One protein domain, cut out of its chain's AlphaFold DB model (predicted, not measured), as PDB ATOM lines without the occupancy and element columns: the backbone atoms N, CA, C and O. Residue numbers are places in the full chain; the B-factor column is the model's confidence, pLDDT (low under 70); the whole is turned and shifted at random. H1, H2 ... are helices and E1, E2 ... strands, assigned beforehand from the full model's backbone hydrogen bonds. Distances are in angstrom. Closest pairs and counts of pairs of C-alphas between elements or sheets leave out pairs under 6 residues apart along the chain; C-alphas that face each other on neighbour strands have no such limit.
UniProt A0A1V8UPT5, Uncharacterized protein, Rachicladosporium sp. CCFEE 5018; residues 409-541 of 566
ATOM      1  N   SER A 409     204.186 126.862 189.058       79.69
ATOM      2  CA  SER A 409     203.299 126.659 187.906       79.69
ATOM      3  C   SER A 409     201.821 126.737 188.296       79.69
ATOM      4  O   SER A 409     201.250 125.762 188.791       79.69
ATOM      5  N   TYR A 410     201.170 127.861 188.005       82.25
ATOM      6  CA  TYR A 410     199.740 128.039 188.244       82.25
ATOM      7  C   TYR A 410     198.907 127.552 187.038       82.25
ATOM      8  O   TYR A 410     199.131 128.021 185.916       82.25
ATOM      9  N   PRO A 411     197.955 126.614 187.205       85.56
ATOM     10  CA  PRO A 411     197.130 126.117 186.103       85.56
ATOM     11  C   PRO A 411     196.141 127.186 185.619       85.56
ATOM     12  O   PRO A 411     195.505 127.865 186.423       85.56
ATOM     13  N   GLN A 412     195.963 127.310 184.301       85.38
ATOM     14  CA  GLN A 412     195.025 128.266 183.702       85.38
ATOM     15  C   GLN A 412     194.167 127.596 182.617       85.38
ATOM     16  O   GLN A 412     194.636 126.659 181.966       85.38
ATOM     17  N   PRO A 413     192.914 128.033 182.398       89.38
ATOM     18  CA  PRO A 413     192.106 127.524 181.298       89.38
ATOM     19  C   PRO A 413     192.650 127.981 179.938       89.38
ATOM     20  O   PRO A 413     193.364 128.976 179.826       89.38
ATOM     21  N   PHE A 414     192.236 127.281 178.886       89.44
ATOM     22  CA  PHE A 414     192.250 127.778 177.513       89.44
ATOM     23  C   PHE A 414     190.820 127.892 176.983       89.44
ATOM     24  O   PHE A 414     189.886 127.299 177.522       89.44
ATOM     25  N   HIS A 415     190.639 128.652 175.910       93.38
ATOM     26  CA  HIS A 415     189.330 129.047 175.417       93.38
ATOM     27  C   HIS A 415     189.109 128.570 173.984       93.38
ATOM     28  O   HIS A 415     189.953 128.775 173.113       93.38
ATOM     29  N   LEU A 416     187.947 127.966 173.732       92.94
ATOM     30  CA  LEU A 416     187.477 127.566 172.404       92.94
ATOM     31  C   LEU A 416     186.184 128.311 172.073       92.94
ATOM     32  O   LEU A 416     185.275 128.375 172.897       92.94
ATOM     33  N   TYR A 417     186.094 128.866 170.866       93.94
ATOM     34  CA  TYR A 417     184.882 129.518 170.371       93.94
ATOM     35  C   TYR A 417     183.900 128.484 169.814       93.94
ATOM     36  O   TYR A 417     184.273 127.670 168.960       93.94
ATOM     37  N   ASP A 418     182.652 128.545 170.262       92.31
ATOM     38  CA  ASP A 418     181.531 127.817 169.678       92.31
ATOM     39  C   ASP A 418     180.736 128.762 168.768       92.31
ATOM     40  O   ASP A 418     180.150 129.749 169.220       92.31
ATOM     41  N   SER A 419     180.692 128.443 167.475       89.12
ATOM     42  CA  SER A 419     179.940 129.201 166.474       89.12
ATOM     43  C   SER A 419     178.419 129.073 166.613       89.12
ATOM     44  O   SER A 419     177.700 129.897 166.057       89.12
ATOM     45  N   SER A 420     177.913 128.061 167.326       90.75
ATOM     46  CA  SER A 420     176.476 127.873 167.562       90.75
ATOM     47  C   SER A 420     175.963 128.748 168.710       90.75
ATOM     48  O   SER A 420     174.940 129.414 168.560       90.75
ATOM     49  N   ALA A 421     176.717 128.839 169.811       90.31
ATOM     50  CA  ALA A 421     176.461 129.771 170.911       90.31
ATOM     51  C   ALA A 421     176.963 131.205 170.637       90.31
ATOM     52  O   ALA A 421     176.569 132.138 171.333       90.31
ATOM     53  N   SER A 422     177.841 131.386 169.642       91.19
ATOM     54  CA  SER A 422     178.585 132.630 169.378       91.19
ATOM     55  C   SER A 422     179.422 133.119 170.575       91.19
ATOM     56  O   SER A 422     179.594 134.323 170.776       91.19
ATOM     57  N   GLN A 423     179.964 132.188 171.369       93.94
ATOM     58  CA  GLN A 423     180.634 132.463 172.644       93.94
ATOM     59  C   GLN A 423     181.921 131.633 172.815       93.94
ATOM     60  O   GLN A 423     182.044 130.525 172.296       93.94
ATOM     61  N   TRP A 424     182.887 132.174 173.564       93.00
ATOM     62  CA  TRP A 424     184.080 131.450 174.014       93.00
ATOM     63  C   TRP A 424     183.803 130.653 175.298       93.00
ATOM     64  O   TRP A 424     183.271 131.199 176.263       93.00
ATOM     65  N   PHE A 425     184.227 129.389 175.331       93.19
ATOM     66  CA  PHE A 425     184.111 128.489 176.481       93.19
ATOM     67  C   PHE A 425     185.485 128.104 177.038       93.19
ATOM     68  O   PHE A 425     186.378 127.697 176.289       93.19
ATOM     69  N   ALA A 426     185.637 128.206 178.360       91.12
ATOM     70  CA  ALA A 426     186.848 127.840 179.091       91.12
ATOM     71  C   ALA A 426     186.966 126.317 179.288       91.12
ATOM     72  O   ALA A 426     185.994 125.647 179.633       91.12
ATOM     73  N   HIS A 427     188.173 125.790 179.097       85.69
ATOM     74  CA  HIS A 427     188.534 124.377 179.191       85.69
ATOM     75  C   HIS A 427     189.841 124.243 179.988       85.69
ATOM     76  O   HIS A 427     190.804 124.953 179.711       85.69
ATOM     77  N   THR A 428     189.900 123.337 180.967       73.81
ATOM     78  CA  THR A 428     191.090 123.140 181.828       73.81
ATOM     79  C   THR A 428     191.912 121.893 181.495       73.81
ATOM     80  O   THR A 428     193.098 121.860 181.803       73.81
ATOM     81  N   SER A 429     191.320 120.879 180.854       66.00
ATOM     82  CA  SER A 429     192.033 119.726 180.280       66.00
ATOM     83  C   SER A 429     191.124 118.937 179.330       66.00
ATOM     84  O   SER A 429     189.937 118.773 179.614       66.00
ATOM     85  N   THR A 430     191.667 118.398 178.233       57.53
ATOM     86  CA  THR A 430     190.961 117.451 177.343       57.53
ATOM     87  C   THR A 430     191.536 116.038 177.455       57.53
ATOM     88  O   THR A 430     192.067 115.493 176.488       57.53
ATOM     89  N   ALA A 431     191.420 115.425 178.637       46.59
ATOM     90  CA  ALA A 431     191.951 114.084 178.910       46.59
ATOM     91  C   ALA A 431     191.385 112.973 177.991       46.59
ATOM     92  O   ALA A 431     192.081 112.003 177.702       46.59
ATOM     93  N   HIS A 432     190.142 113.108 177.505       45.47
ATOM     94  CA  HIS A 432     189.504 112.119 176.625       45.47
ATOM     95  C   HIS A 432     188.594 112.742 175.556       45.47
ATOM     96  O   HIS A 432     187.372 112.706 175.680       45.47
ATOM     97  N   GLN A 433     189.185 113.231 174.461       45.12
ATOM     98  CA  GLN A 433     188.599 113.147 173.114       45.12
ATOM     99  C   GLN A 433     189.663 113.476 172.056       45.12
ATOM    100  O   GLN A 433     190.186 114.583 172.018       45.12
ATOM    101  N   LEU A 434     189.972 112.502 171.196       46.97
ATOM    102  CA  LEU A 434     190.808 112.658 170.002       46.97
ATOM    103  C   LEU A 434     189.882 112.669 168.773       46.97
ATOM    104  O   LEU A 434     189.391 111.603 168.394       46.97
ATOM    105  N   PRO A 435     189.614 113.826 168.144       42.91
ATOM    106  CA  PRO A 435     188.964 113.866 166.842       42.91
ATOM    107  C   PRO A 435     189.949 113.353 165.785       42.91
ATOM    108  O   PRO A 435     191.049 113.882 165.639       42.91
ATOM    109  N   THR A 436     189.571 112.321 165.034       50.69
ATOM    110  CA  THR A 436     190.395 111.801 163.934       50.69
ATOM    111  C   THR A 436     190.323 112.730 162.720       50.69
ATOM    112  O   THR A 436     189.419 112.596 161.893       50.69
ATOM    113  N   SER A 437     191.272 113.659 162.592       49.59
ATOM    114  CA  SER A 437     191.402 114.531 161.417       49.59
ATOM    115  C   SER A 437     192.860 114.893 161.122       49.59
ATOM    116  O   SER A 437     193.493 115.535 161.953       49.59
ATOM    117  N   ALA A 438     193.323 114.548 159.912       56.69
ATOM    118  CA  ALA A 438     194.658 114.796 159.346       56.69
ATOM    119  C   ALA A 438     195.862 114.251 160.148       56.69
ATOM    120  O   ALA A 438     196.041 114.515 161.333       56.69
ATOM    121  N   GLU A 439     196.752 113.531 159.466       69.50
ATOM    122  CA  GLU A 439     198.034 113.114 160.036       69.50
ATOM    123  C   GLU A 439     198.975 114.330 160.075       69.50
ATOM    124  O   GLU A 439     199.571 114.723 159.067       69.50
ATOM    125  N   ILE A 440     199.033 114.994 161.234       78.81
ATOM    126  CA  ILE A 440     199.881 116.170 161.449       78.81
ATOM    127  C   ILE A 440     201.342 115.725 161.460       78.81
ATOM    128  O   ILE A 440     201.800 115.063 162.388       78.81
ATOM    129  N   THR A 441     202.070 116.106 160.415       85.81
ATOM    130  CA  THR A 441     203.481 115.740 160.210       85.81
ATOM    131  C   THR A 441     204.441 116.870 160.562       85.81
ATOM    132  O   THR A 441     205.627 116.620 160.739       85.81
ATOM    133  N   HIS A 442     203.944 118.107 160.655       86.38
ATOM    134  CA  HIS A 442     204.754 119.307 160.860       86.38
ATOM    135  C   HIS A 442     204.111 120.229 161.907       86.38
ATOM    136  O   HIS A 442     202.887 120.379 161.954       86.38
ATOM    137  N   LEU A 443     204.949 120.869 162.726       87.38
ATOM    138  CA  LEU A 443     204.560 121.873 163.717       87.38
ATOM    139  C   LEU A 443     205.340 123.163 163.454       87.38
ATOM    140  O   LEU A 443     206.569 123.137 163.418       87.38
ATOM    141  N   GLU A 444     204.634 124.280 163.296       92.00
ATOM    142  CA  GLU A 444     205.228 125.588 163.011       92.00
ATOM    143  C   GLU A 444     204.941 126.586 164.140       92.00
ATOM    144  O   GLU A 444     203.825 126.663 164.658       92.00
ATOM    145  N   LEU A 445     205.969 127.330 164.554       92.81
ATOM    146  CA  LEU A 445     205.931 128.191 165.734       92.81
ATOM    147  C   LEU A 445     206.199 129.643 165.332       92.81
ATOM    148  O   LEU A 445     207.326 130.014 165.010       92.81
ATOM    149  N   PHE A 446     205.163 130.473 165.398       93.69
ATOM    150  CA  PHE A 446     205.269 131.918 165.236       93.69
ATOM    151  C   PHE A 446     205.454 132.564 166.611       93.69
ATOM    152  O   PHE A 446     204.760 132.211 167.562       93.69
ATOM    153  N   SER A 447     206.356 133.536 166.726       92.25
ATOM    154  CA  SER A 447     206.502 134.350 167.936       92.25
ATOM    155  C   SER A 447     206.636 135.813 167.551       92.25
ATOM    156  O   SER A 447     207.519 136.150 166.762       92.25
ATOM    157  N   TRP A 448     205.778 136.678 168.094       92.94
ATOM    158  CA  TRP A 448     205.778 138.103 167.765       92.94
ATOM    159  C   TRP A 448     205.496 138.965 169.000       92.94
ATOM    160  O   TRP A 448     204.446 138.876 169.635       92.94
ATOM    161  N   ASN A 449     206.450 139.839 169.307       89.44
ATOM    162  CA  ASN A 449     206.287 140.945 170.234       89.44
ATOM    163  C   ASN A 449     205.531 142.102 169.547       89.44
ATOM    164  O   ASN A 449     205.973 142.598 168.510       89.44
ATOM    165  N   ILE A 450     204.387 142.493 170.107       88.62
ATOM    166  CA  ILE A 450     203.448 143.472 169.538       88.62
ATOM    167  C   ILE A 450     203.793 144.924 169.925       88.62
ATOM    168  O   ILE A 450     203.313 145.850 169.264       88.62
ATOM    169  N   ASP A 451     204.664 145.125 170.923       81.38
ATOM    170  CA  ASP A 451     205.176 146.421 171.398       81.38
ATOM    171  C   ASP A 451     204.073 147.410 171.841       81.38
ATOM    172  O   ASP A 451     203.761 148.396 171.163       81.38
ATOM    173  N   PHE A 452     203.444 147.168 172.999       77.62
ATOM    174  CA  PHE A 452     202.389 148.050 173.531       77.62
ATOM    175  C   PHE A 452     202.851 149.493 173.818       77.62
ATOM    176  O   PHE A 452     202.002 150.363 174.016       77.62
ATOM    177  N   MET A 453     204.162 149.769 173.838       70.19
ATOM    178  CA  MET A 453     204.701 151.110 174.096       70.19
ATOM    179  C   MET A 453     204.410 152.079 172.941       70.19
ATOM    180  O   MET A 453     204.357 153.294 173.145       70.19
ATOM    181  N   LEU A 454     204.211 151.557 171.726       72.94
ATOM    182  CA  LEU A 454     203.915 152.352 170.535       72.94
ATOM    183  C   LEU A 454     202.427 152.762 170.449       72.94
ATOM    184  O   LEU A 454     201.539 151.999 170.841       72.94
ATOM    185  N   PRO A 455     202.109 153.929 169.852       72.69
ATOM    186  CA  PRO A 455     200.730 154.386 169.671       72.69
ATOM    187  C   PRO A 455     199.951 153.568 168.622       72.69
ATOM    188  O   PRO A 455     200.516 152.797 167.841       72.69
ATOM    189  N   PHE A 456     198.628 153.777 168.586       80.81
ATOM    190  CA  PHE A 456     197.684 153.169 167.630       80.81
ATOM    191  C   PHE A 456     197.619 151.625 167.660       80.81
ATOM    192  O   PHE A 456     197.446 151.002 166.612       80.81
ATOM    193  N   GLY A 457     197.737 151.018 168.852       84.88
ATOM    194  CA  GLY A 457     197.752 149.560 169.080       84.88
ATOM    195  C   GLY A 457     196.754 148.778 168.224       84.88
ATOM    196  O   GLY A 457     197.172 148.009 167.363       84.88
ATOM    197  N   ASP A 458     195.459 149.072 168.351       88.12
ATOM    198  CA  ASP A 458     194.377 148.403 167.616       88.12
ATOM    199  C   ASP A 458     194.586 148.380 166.085       88.12
ATOM    200  O   ASP A 458     194.315 147.377 165.420       88.12
ATOM    201  N   SER A 459     195.113 149.467 165.508       87.88
ATOM    202  CA  SER A 459     195.419 149.551 164.073       87.88
ATOM    203  C   SER A 459     196.659 148.738 163.689       87.88
ATOM    204  O   SER A 459     196.676 148.128 162.618       87.88
ATOM    205  N   ARG A 460     197.681 148.686 164.556       93.00
ATOM    206  CA  ARG A 460     198.856 147.826 164.341       93.00
ATOM    207  C   ARG A 460     198.493 146.350 164.460       93.00
ATOM    208  O   ARG A 460     198.905 145.567 163.609       93.00
ATOM    209  N   MET A 461     197.695 145.980 165.461       94.31
ATOM    210  CA  MET A 461     197.225 144.610 165.654       94.31
ATOM    211  C   MET A 461     196.374 144.153 164.466       94.31
ATOM    212  O   MET A 461     196.639 143.092 163.911       94.31
ATOM    213  N   GLY A 462     195.449 144.983 163.970       93.38
ATOM    214  CA  GLY A 462     194.707 144.682 162.737       93.38
ATOM    215  C   GLY A 462     195.616 144.356 161.539       93.38
ATOM    216  O   GLY A 462     195.363 143.392 160.814       93.38
ATOM    217  N   ALA A 463     196.718 145.096 161.366       93.88
ATOM    218  CA  ALA A 463     197.715 144.814 160.330       93.88
ATOM    219  C   ALA A 463     198.550 143.545 160.617       93.88
ATOM    220  O   ALA A 463     198.805 142.759 159.703       93.88
ATOM    221  N   ALA A 464     198.936 143.308 161.875       93.69
ATOM    222  CA  ALA A 464     199.675 142.115 162.291       93.69
ATOM    223  C   ALA A 464     198.853 140.830 162.089       93.69
ATOM    224  O   ALA A 464     199.376 139.847 161.565       93.69
ATOM    225  N   LEU A 465     197.553 140.845 162.410       95.62
ATOM    226  CA  LEU A 465     196.653 139.711 162.171       95.62
ATOM    227  C   LEU A 465     196.429 139.452 160.681       95.62
ATOM    228  O   LEU A 465     196.408 138.292 160.274       95.62
ATOM    229  N   ALA A 466     196.328 140.496 159.852       94.06
ATOM    230  CA  ALA A 466     196.272 140.332 158.400       94.06
ATOM    231  C   ALA A 466     197.564 139.700 157.838       94.06
ATOM    232  O   ALA A 466     197.498 138.859 156.940       94.06
ATOM    233  N   HIS A 467     198.734 140.049 158.389       95.94
ATOM    234  CA  HIS A 467     199.999 139.430 157.992       95.94
ATOM    235  C   HIS A 467     200.136 137.982 158.486       95.94
ATOM    236  O   HIS A 467     200.504 137.109 157.704       95.94
ATOM    237  N   LEU A 468     199.794 137.692 159.745       95.38
ATOM    238  CA  LEU A 468     199.786 136.321 160.267       95.38
ATOM    239  C   LEU A 468     198.836 135.431 159.457       95.38
ATOM    240  O   LEU A 468     199.216 134.328 159.071       95.38
ATOM    241  N   GLN A 469     197.644 135.929 159.115       95.44
ATOM    242  CA  GLN A 469     196.711 135.208 158.253       95.44
ATOM    243  C   GLN A 469     197.323 134.900 156.876       95.44
ATOM    244  O   GLN A 469     197.149 133.787 156.382       95.44
ATOM    245  N   SER A 470     198.070 135.834 156.267       95.75
ATOM    246  CA  SER A 470     198.716 135.585 154.971       95.75
ATOM    247  C   SER A 470     199.824 134.530 155.058       95.75
ATOM    248  O   SER A 470     199.852 133.630 154.217       95.75
ATOM    249  N   LEU A 471     200.652 134.556 156.110       93.69
ATOM    250  CA  LEU A 471     201.681 133.538 156.374       93.69
ATOM    251  C   LEU A 471     201.076 132.146 156.601       93.69
ATOM    252  O   LEU A 471     201.565 131.166 156.055       93.69
ATOM    253  N   ILE A 472     199.982 132.055 157.357       92.25
ATOM    254  CA  ILE A 472     199.322 130.776 157.661       92.25
ATOM    255  C   ILE A 472     198.573 130.228 156.436       92.25
ATOM    256  O   ILE A 472     198.516 129.015 156.245       92.25
ATOM    257  N   SER A 473     198.028 131.099 155.577       91.06
ATOM    258  CA  SER A 473     197.232 130.692 154.407       91.06
ATOM    259  C   SER A 473     198.013 129.965 153.305       91.06
ATOM    260  O   SER A 473     197.395 129.352 152.437       91.06
ATOM    261  N   ILE A 474     199.349 130.023 153.331       92.50
ATOM    262  CA  ILE A 474     200.227 129.342 152.367       92.50
ATOM    263  C   ILE A 474     200.790 128.005 152.887       92.50
ATOM    264  O   ILE A 474     201.536 127.342 152.166       92.50
ATOM    265  N   LEU A 475     200.458 127.602 154.120       88.56
ATOM    266  CA  LEU A 475     200.990 126.386 154.743       88.56
ATOM    267  C   LEU A 475     200.195 125.122 154.351       88.56
ATOM    268  O   LEU A 475     198.974 125.193 154.191       88.56
ATOM    269  N   PRO A 476     200.841 123.941 154.256       88.62
ATOM    270  CA  PRO A 476     200.147 122.673 154.025       88.62
ATOM    271  C   PRO A 476     199.113 122.333 155.110       88.62
ATOM    272  O   PRO A 476     199.315 122.587 156.298       88.62
ATOM    273  N   GLU A 477     198.029 121.647 154.734       84.62
ATOM    274  CA  GLU A 477     196.996 121.223 155.694       84.62
ATOM    275  C   GLU A 477     197.512 120.248 156.768       84.62
ATOM    276  O   GLU A 477     196.956 120.207 157.867       84.62
ATOM    277  N   SER A 478     198.599 119.521 156.496       86.12
ATOM    278  CA  SER A 478     199.288 118.635 157.447       86.12
ATOM    279  C   SER A 478     200.170 119.366 158.472       86.12
ATOM    280  O   SER A 478     200.792 118.712 159.312       86.12
ATOM    281  N   THR A 479     200.236 120.700 158.413       88.56
ATOM    282  CA  THR A 479     200.930 121.540 159.394       88.56
ATOM    283  C   THR A 479     199.948 122.032 160.463       88.56
ATOM    284  O   THR A 479     198.885 122.598 160.160       88.56
ATOM    285  N   ALA A 480     200.309 121.827 161.730       87.62
ATOM    286  CA  ALA A 480     199.724 122.526 162.871       87.62
ATOM    287  C   ALA A 480     200.595 123.739 163.232       87.62
ATOM    288  O   ALA A 480     201.807 123.718 163.037       87.62
ATOM    289  N   HIS A 481     199.983 124.793 163.763       89.31
ATOM    290  CA  HIS A 481     200.670 126.048 164.082       89.31
ATOM    291  C   HIS A 481     200.354 126.536 165.500       89.31
ATOM    292  O   HIS A 481     199.242 126.354 166.005       89.31
ATOM    293  N   VAL A 482     201.329 127.186 166.131       92.56
ATOM    294  CA  VAL A 482     201.169 127.890 167.411       92.56
ATOM    295  C   VAL A 482     201.733 129.298 167.261       92.56
ATOM    296  O   VAL A 482     202.783 129.482 166.650       92.56
ATOM    297  N   ILE A 483     201.022 130.292 167.791       94.88
ATOM    298  CA  ILE A 483     201.391 131.707 167.709       94.88
ATOM    299  C   ILE A 483     201.524 132.246 169.129       94.88
ATOM    300  O   ILE A 483     200.527 132.394 169.836       94.88
ATOM    301  N   PHE A 484     202.752 132.543 169.541       93.75
ATOM    302  CA  PHE A 484     203.054 133.207 170.802       93.75
ATOM    303  C   PHE A 484     203.063 134.718 170.574       93.75
ATOM    304  O   PHE A 484     203.877 135.222 169.798       93.75
ATOM    305  N   LEU A 485     202.180 135.448 171.253       93.56
ATOM    306  CA  LEU A 485     202.137 136.905 171.186       93.56
ATOM    307  C   LEU A 485     202.590 137.498 172.523       93.56
ATOM    308  O   LEU A 485     202.120 137.090 173.591       93.56
ATOM    309  N   GLN A 486     203.530 138.441 172.462       91.62
ATOM    310  CA  GLN A 486     204.057 139.152 173.630       91.62
ATOM    311  C   GLN A 486     203.743 140.642 173.567       91.62
ATOM    312  O   GLN A 486     203.548 141.186 172.484       91.62
ATOM    313  N   GLU A 487     203.740 141.303 174.729       87.69
ATOM    314  CA  GLU A 487     203.475 142.745 174.842       87.69
ATOM    315  C   GLU A 487     202.100 143.131 174.259       87.69
ATOM    316  O   GLU A 487     201.939 144.172 173.631       87.69
ATOM    317  N   CYS A 488     201.100 142.269 174.487       90.06
ATOM    318  CA  CYS A 488     199.700 142.491 174.114       90.06
ATOM    319  C   CYS A 488     198.928 143.192 175.235       90.06
ATOM    320  O   CYS A 488     199.150 142.903 176.408       90.06
ATOM    321  N   THR A 489     197.959 144.026 174.869       91.50
ATOM    322  CA  THR A 489     197.061 144.770 175.768       91.50
ATOM    323  C   THR A 489     195.638 144.176 175.817       91.50
ATOM    324  O   THR A 489     195.265 143.345 174.983       91.50
ATOM    325  N   PRO A 490     194.764 144.641 176.732       92.38
ATOM    326  CA  PRO A 490     193.338 144.310 176.719       92.38
ATOM    327  C   PRO A 490     192.529 144.776 175.489       92.38
ATOM    328  O   PRO A 490     191.376 144.358 175.353       92.38
ATOM    329  N   SER A 491     193.031 145.642 174.591       93.00
ATOM    330  CA  SER A 491     192.376 145.847 173.281       93.00
ATOM    331  C   SER A 491     192.807 144.790 172.268       93.00
ATOM    332  O   SER A 491     191.945 144.220 171.597       93.00
ATOM    333  N   ASP A 492     194.088 144.420 172.260       94.81
ATOM    334  CA  ASP A 492     194.621 143.330 171.436       94.81
ATOM    335  C   ASP A 492     193.889 142.006 171.690       94.81
ATOM    336  O   ASP A 492     193.456 141.352 170.741       94.81
ATOM    337  N   LEU A 493     193.646 141.643 172.958       94.81
ATOM    338  CA  LEU A 493     192.871 140.440 173.298       94.81
ATOM    339  C   LEU A 493     191.434 140.478 172.751       94.81
ATOM    340  O   LEU A 493     190.928 139.466 172.268       94.81
ATOM    341  N   ARG A 494     190.782 141.649 172.760       95.25
ATOM    342  CA  ARG A 494     189.428 141.817 172.205       95.25
ATOM    343  C   ARG A 494     189.419 141.723 170.680       95.25
ATOM    344  O   ARG A 494     188.474 141.163 170.124       95.25
ATOM    345  N   LEU A 495     190.461 142.206 170.001       95.56
ATOM    346  CA  LEU A 495     190.632 142.032 168.554       95.56
ATOM    347  C   LEU A 495     190.892 140.564 168.196       95.56
ATOM    348  O   LEU A 495     190.233 140.023 167.307       95.56
ATOM    349  N   LEU A 496     191.763 139.877 168.938       96.19
ATOM    350  CA  LEU A 496     192.017 138.440 168.788       96.19
ATOM    351  C   LEU A 496     190.733 137.613 168.965       96.19
ATOM    352  O   LEU A 496     190.371 136.826 168.091       96.19
ATOM    353  N   ALA A 497     189.993 137.852 170.051       95.44
ATOM    354  CA  ALA A 497     188.759 137.140 170.385       95.44
ATOM    355  C   ALA A 497     187.580 137.423 169.428       95.44
ATOM    356  O   ALA A 497     186.625 136.640 169.387       95.44
ATOM    357  N   SER A 498     187.628 138.518 168.659       95.38
ATOM    358  CA  SER A 498     186.615 138.886 167.653       95.38
ATOM    359  C   SER A 498     187.025 138.590 166.203       95.38
ATOM    360  O   SER A 498     186.194 138.694 165.303       95.38
ATOM    361  N   THR A 499     188.273 138.175 165.957       96.81
ATOM    362  CA  THR A 499     188.780 137.898 164.605       96.81
ATOM    363  C   THR A 499     188.265 136.543 164.080       96.81
ATOM    364  O   THR A 499     188.592 135.505 164.664       96.81
ATOM    365  N   PRO A 500     187.521 136.491 162.951       95.19
ATOM    366  CA  PRO A 500     186.819 135.272 162.529       95.19
ATOM    367  C   PRO A 500     187.713 134.058 162.242       95.19
ATOM    368  O   PRO A 500     187.353 132.938 162.599       95.19
ATOM    369  N   TRP A 501     188.890 134.244 161.632       94.25
ATOM    370  CA  TRP A 501     189.786 133.116 161.327       94.25
ATOM    371  C   TRP A 501     190.422 132.515 162.591       94.25
ATOM    372  O   TRP A 501     190.648 131.303 162.643       94.25
ATOM    373  N   ILE A 502     190.631 133.337 163.629       95.62
ATOM    374  CA  ILE A 502     191.112 132.900 164.946       95.62
ATOM    375  C   ILE A 502     190.006 132.123 165.661       95.62
ATOM    376  O   ILE A 502     190.229 130.980 166.057       95.62
ATOM    377  N   GLN A 503     188.793 132.685 165.732       95.44
ATOM    378  CA  GLN A 503     187.609 132.000 166.266       95.44
ATOM    379  C   GLN A 503     187.415 130.611 165.645       95.44
ATOM    380  O   GLN A 503     187.176 129.650 166.370       95.44
ATOM    381  N   GLN A 504     187.550 130.484 164.323       91.38
ATOM    382  CA  GLN A 504     187.358 129.219 163.606       91.38
ATOM    383  C   GLN A 504     188.497 128.213 163.821       91.38
ATOM    384  O   GLN A 504     188.230 127.023 163.977       91.38
ATOM    385  N   SER A 505     189.755 128.668 163.828       90.38
ATOM    386  CA  SER A 505     190.917 127.777 163.656       90.38
ATOM    387  C   SER A 505     191.734 127.541 164.930       90.38
ATOM    388  O   SER A 505     192.544 126.613 164.959       90.38
ATOM    389  N   PHE A 506     191.530 128.339 165.984       93.81
ATOM    390  CA  PHE A 506     192.387 128.357 167.173       93.81
ATOM    391  C   PHE A 506     191.631 128.132 168.489       93.81
ATOM    392  O   PHE A 506     190.418 128.343 168.592       93.81
ATOM    393  N   ALA A 507     192.392 127.704 169.493       92.31
ATOM    394  CA  ALA A 507     192.161 127.961 170.907       92.31
ATOM    395  C   ALA A 507     193.015 129.163 171.350       92.31
ATOM    396  O   ALA A 507     194.121 129.349 170.839       92.31
ATOM    397  N   ILE A 508     192.529 129.952 172.310       93.94
ATOM    398  CA  ILE A 508     193.240 131.113 172.876       93.94
ATOM    399  C   ILE A 508     193.477 130.867 174.366       93.94
ATOM    400  O   ILE A 508     192.546 130.482 175.073       93.94
ATOM    401  N   THR A 509     194.687 131.098 174.879       92.06
ATOM    402  CA  THR A 509     194.931 130.989 176.328       92.06
ATOM    403  C   THR A 509     194.241 132.115 177.101       92.06
ATOM    404  O   THR A 509     193.453 131.839 178.002       92.06
ATOM    405  N   ASP A 510     194.432 133.371 176.693       91.94
ATOM    406  CA  ASP A 510     193.986 134.557 177.433       91.94
ATOM    407  C   ASP A 510     192.967 135.376 176.621       91.94
ATOM    408  O   ASP A 510     193.271 135.810 175.509       91.94
ATOM    409  N   LEU A 511     191.772 135.608 177.183       92.69
ATOM    410  CA  LEU A 511     190.732 136.495 176.620       92.69
ATOM    411  C   LEU A 511     190.674 137.870 177.307       92.69
ATOM    412  O   LEU A 511     190.173 138.835 176.731       92.69
ATOM    413  N   ASP A 512     191.194 137.955 178.528       91.00
ATOM    414  CA  ASP A 512     191.356 139.169 179.322       91.00
ATOM    415  C   ASP A 512     192.693 139.110 180.090       91.00
ATOM    416  O   ASP A 512     193.426 138.121 180.011       91.00
ATOM    417  N   SER A 513     193.033 140.170 180.826       88.94
ATOM    418  CA  SER A 513     194.280 140.243 181.595       88.94
ATOM    419  C   SER A 513     194.192 139.634 183.004       88.94
ATOM    420  O   SER A 513     195.078 139.882 183.823       88.94
ATOM    421  N   SER A 514     193.165 138.839 183.346       87.62
ATOM    422  CA  SER A 514     192.992 138.251 184.692       87.62
ATOM    423  C   SER A 514     194.185 137.395 185.131       87.62
ATOM    424  O   SER A 514     194.663 137.559 186.255       87.62
ATOM    425  N   MET A 515     194.735 136.593 184.217       85.00
ATOM    426  CA  MET A 515     195.885 135.705 184.433       85.00
ATOM    427  C   MET A 515     197.255 136.403 184.367       85.00
ATOM    428  O   MET A 515     198.290 135.753 184.487       85.00
ATOM    429  N   TRP A 516     197.310 137.717 184.143       86.75
ATOM    430  CA  TRP A 516     198.574 138.454 184.012       86.75
ATOM    431  C   TRP A 516     198.995 139.110 185.330       86.75
ATOM    432  O   TRP A 516     198.154 139.619 186.071       86.75
ATOM    433  N   ALA A 517     200.303 139.180 185.600       78.12
ATOM    434  CA  ALA A 517     200.839 139.930 186.749       78.12
ATOM    435  C   ALA A 517     200.597 141.451 186.647       78.12
ATOM    436  O   ALA A 517     200.525 142.146 187.661       78.12
ATOM    437  N   ASN A 518     200.434 141.956 185.423       79.12
ATOM    438  CA  ASN A 518     200.085 143.337 185.129       79.12
ATOM    439  C   ASN A 518     198.742 143.389 184.386       79.12
ATOM    440  O   ASN A 518     198.510 142.594 183.478       79.12
ATOM    441  N   ALA A 519     197.848 144.306 184.754       82.06
ATOM    442  CA  ALA A 519     196.544 144.436 184.103       82.06
ATOM    443  C   ALA A 519     196.606 145.136 182.725       82.06
ATOM    444  O   ALA A 519     195.688 144.953 181.922       82.06
ATOM    445  N   HIS A 520     197.673 145.902 182.452       81.06
ATOM    446  CA  HIS A 520     197.852 146.716 181.238       81.06
ATOM    447  C   HIS A 520     198.398 145.928 180.043       81.06
ATOM    448  O   HIS A 520     197.973 146.161 178.913       81.06
ATOM    449  N   TYR A 521     199.311 144.980 180.273       86.50
ATOM    450  CA  TYR A 521     199.882 144.157 179.205       86.50
ATOM    451  C   TYR A 521     200.340 142.769 179.689       86.50
ATOM    452  O   TYR A 521     200.577 142.546 180.880       86.50
ATOM    453  N   GLY A 522     200.520 141.842 178.748       87.69
ATOM    454  CA  GLY A 522     201.040 140.504 179.017       87.69
ATOM    455  C   GLY A 522     201.288 139.688 177.752       87.69
ATOM    456  O   GLY A 522     201.820 140.199 176.764       87.69
ATOM    457  N   THR A 523     200.949 138.398 177.801       90.88
ATOM    458  CA  THR A 523     201.159 137.442 176.702       90.88
ATOM    459  C   THR A 523     199.945 136.543 176.520       90.88
ATOM    460  O   THR A 523     199.317 136.144 177.503       90.88
ATOM    461  N   THR A 524     199.668 136.158 175.278       92.94
ATOM    462  CA  THR A 524     198.637 135.171 174.930       92.94
ATOM    463  C   THR A 524     199.166 134.232 173.849       92.94
ATOM    464  O   THR A 524     200.019 134.619 173.045       92.94
ATOM    465  N   THR A 525     198.680 132.996 173.838       93.69
ATOM    466  CA  THR A 525     199.077 131.974 172.869       93.69
ATOM    467  C   THR A 525     197.854 131.494 172.102       93.69
ATOM    468  O   THR A 525     196.850 131.089 172.691       93.69
ATOM    469  N   LEU A 526     197.959 131.515 170.774       94.31
ATOM    470  CA  LEU A 526     196.969 130.957 169.861       94.31
ATOM    471  C   LEU A 526     197.451 129.561 169.447       94.31
ATOM    472  O   LEU A 526     198.480 129.430 168.786       94.31
ATOM    473  N   ILE A 527     196.714 128.515 169.819       91.50
ATOM    474  CA  ILE A 527     197.043 127.116 169.498       91.50
ATOM    475  C   ILE A 527     196.078 126.618 168.418       91.50
ATOM    476  O   ILE A 527     194.867 126.739 168.589       91.50
ATOM    477  N   SER A 528     196.573 126.061 167.306       90.44
ATOM    478  CA  SER A 528     195.700 125.480 166.272       90.44
ATOM    479  C   SER A 528     194.793 124.396 166.858       90.44
ATOM    480  O   SER A 528     195.279 123.499 167.544       90.44
ATOM    481  N   ARG A 529     193.500 124.391 166.506       87.25
ATOM    482  CA  ARG A 529     192.543 123.337 166.912       87.25
ATOM    483  C   ARG A 529     192.912 121.934 166.411       87.25
ATOM    484  O   ARG A 529     192.353 120.955 166.890       87.25
ATOM    485  N   LYS A 530     193.864 121.833 165.475       82.69
ATOM    486  CA  LYS A 530     194.495 120.573 165.046       82.69
ATOM    487  C   LYS A 530     195.370 119.929 166.138       82.69
ATOM    488  O   LYS A 530     195.693 118.752 166.030       82.69
ATOM    489  N   CYS A 531     195.783 120.687 167.156       79.00
ATOM    490  CA  CYS A 531     196.625 120.219 168.254       79.00
ATOM    491  C   CYS A 531     195.786 120.035 169.536       79.00
ATOM    492  O   CYS A 531     195.186 121.007 170.002       79.00
ATOM    493  N   PRO A 532     195.737 118.833 170.144       77.12
ATOM    494  CA  PRO A 532     195.021 118.619 171.400       77.12
ATOM    495  C   PRO A 532     195.763 119.276 172.576       77.12
ATOM    496  O   PRO A 532     196.950 119.028 172.791       77.12
ATOM    497  N   VAL A 533     195.061 120.096 173.362       79.50
ATOM    498  CA  VAL A 533     195.635 120.847 174.492       79.50
ATOM    499  C   VAL A 533     195.393 120.091 175.801       79.50
ATOM    500  O   VAL A 533     194.323 120.178 176.401       79.50
ATOM    501  N   GLN A 534     196.392 119.327 176.249       79.44
ATOM    502  CA  GLN A 534     196.268 118.486 177.449       79.44
ATOM    503  C   GLN A 534     196.130 119.306 178.743       79.44
ATOM    504  O   GLN A 534     195.275 119.002 179.575       79.44
ATOM    505  N   GLN A 535     196.953 120.345 178.891       80.19
ATOM    506  CA  GLN A 535     197.024 121.243 180.044       80.19
ATOM    507  C   GLN A 535     197.569 122.603 179.584       80.19
ATOM    508  O   GLN A 535     198.351 122.669 178.636       80.19
ATOM    509  N   VAL A 536     197.191 123.682 180.277       85.31
ATOM    510  CA  VAL A 536     197.869 124.983 180.194       85.31
ATOM    511  C   VAL A 536     198.166 125.468 181.613       85.31
ATOM    512  O   VAL A 536     197.363 125.301 182.532       85.31
ATOM    513  N   PHE A 537     199.341 126.053 181.804       85.12
ATOM    514  CA  PHE A 537     199.755 126.690 183.050       85.12
ATOM    515  C   PHE A 537     200.601 127.929 182.741       85.12
ATOM    516  O   PHE A 537     201.037 128.126 181.604       85.12
ATOM    517  N   ARG A 538     200.814 128.763 183.756       84.56
ATOM    518  CA  ARG A 538     201.598 129.995 183.696       84.56
ATOM    519  C   ARG A 538     202.515 130.053 184.920       84.56
ATOM    520  O   ARG A 538     202.086 129.735 186.024       84.56
ATOM    521  N   VAL A 539     203.776 130.428 184.715       81.88
ATOM    522  CA  VAL A 539     204.763 130.639 185.790       81.88
ATOM    523  C   VAL A 539     205.018 132.136 185.928       81.88
ATOM    524  O   VAL A 539     205.156 132.825 184.918       81.88
ATOM    525  N   HIS A 540     205.076 132.635 187.162       78.81
ATOM    526  CA  HIS A 540     205.271 134.053 187.471       78.81
ATOM    527  C   HIS A 540     206.592 134.238 188.227       78.81
ATOM    528  O   HIS A 540     206.621 134.168 189.451       78.81
ATOM    529  N   PHE A 541     207.701 134.417 187.506       72.75
ATOM    530  CA  PHE A 541     209.041 134.391 188.106       72.75
ATOM    531  C   PHE A 541     209.289 135.515 189.132       72.75
ATOM    532  O   PHE A 541     208.918 136.661 188.881       72.75
TER     533      PHE A 541
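Overview. This is residues 409 to 541 of the 566 residues of an uncharacterized protein of Rachicladosporium sp. CCFEE 5018 (UniProt A0A1V8UPT5). A strongly twisted sheet of six strands has three helices over one face: H1, the longest, runs along E4 and E5, and the shorter H2 and H3 sit near the rest of the sheet. Away from the helices E1 and E8 make a small pair, and a long loop, residues 428 to 441, leads from edge strand E3 to edge strand E4. The printed part has 133 residues with three named helices and eight named strands, in the order E1 E2 E3 E4 H1 E5 H2 H3 E6 E7 E8, of mixed class. The large sheet, E3 E2 E6 E7 E5 E4, is mixed; E1 and E8 are antiparallel. The whole is compact, with a radius of gyration of the C-alphas of 14.8 A, and spans 44 by 35 by 32 A.

Arrangement. The sheet holds E3, residues 423 to 427, E2, 414 to 418, E6, 506 to 508, E7, 522 to 528, E5, 479 to 488, and E4, 442 to 449. E5 and E4 are parallel at 13 degrees; N 444 and O 480, 2.9 A apart, are within hydrogen-bond range, as are the pairs named below. E7 and E5 are antiparallel (N 485 and O 524, 2.9 A), as are the hairpin E6 and E7 (N 507 and O 527, 2.8 A), E2 and E6 (N 415 and O 508, 2.8 A) and the hairpin E2 and E3 (N 416 and O 425, 3.0 A). H1, residues 457 to 473, H2, 490 to 498, and H3, 500 to 505, are on the same face, giving two layers, helices and sheet. H1 lies over E5 and E4 at a height of 10.4 A over the sheet. E4, H1 and E5 form a strand-helix-strand unit, parallel neighbours with a helix between; E5, H2, H3 and E6 form a split one, with E7 between its strands; both crossovers are right-handed. H1 touches H2 with residues 457 to 462 alone, the closest C-alphas being those of Asp 458 and Asp 492, 6.4 A apart. H3's height over the sheet is 6.0 A. E1, residues 409 to 411, and E8, 537 to 539, are antiparallel (N 410 and O 538, 2.9 A). Every O i to N i+4 pair is within range in H1 and H3, and 4 of 5 in H2.

Along the chain. E1 begins at C-alpha 409 (203.299, 126.659, 187.906). E5 is 25.6 A long, H1 23.9 A, E4 23.6 A and E7 20.4 A. E8 ends at C-alpha 539 (204.763, 130.639, 185.790).

Size, cuts and confidence. The C-alphas farthest apart, of His 432 and Pro 455, are 44.3 A apart. The printed part has no cut. The links E3 to E4 and E6 to E7 are long. Residues 429 to 439 are under pLDDT 70.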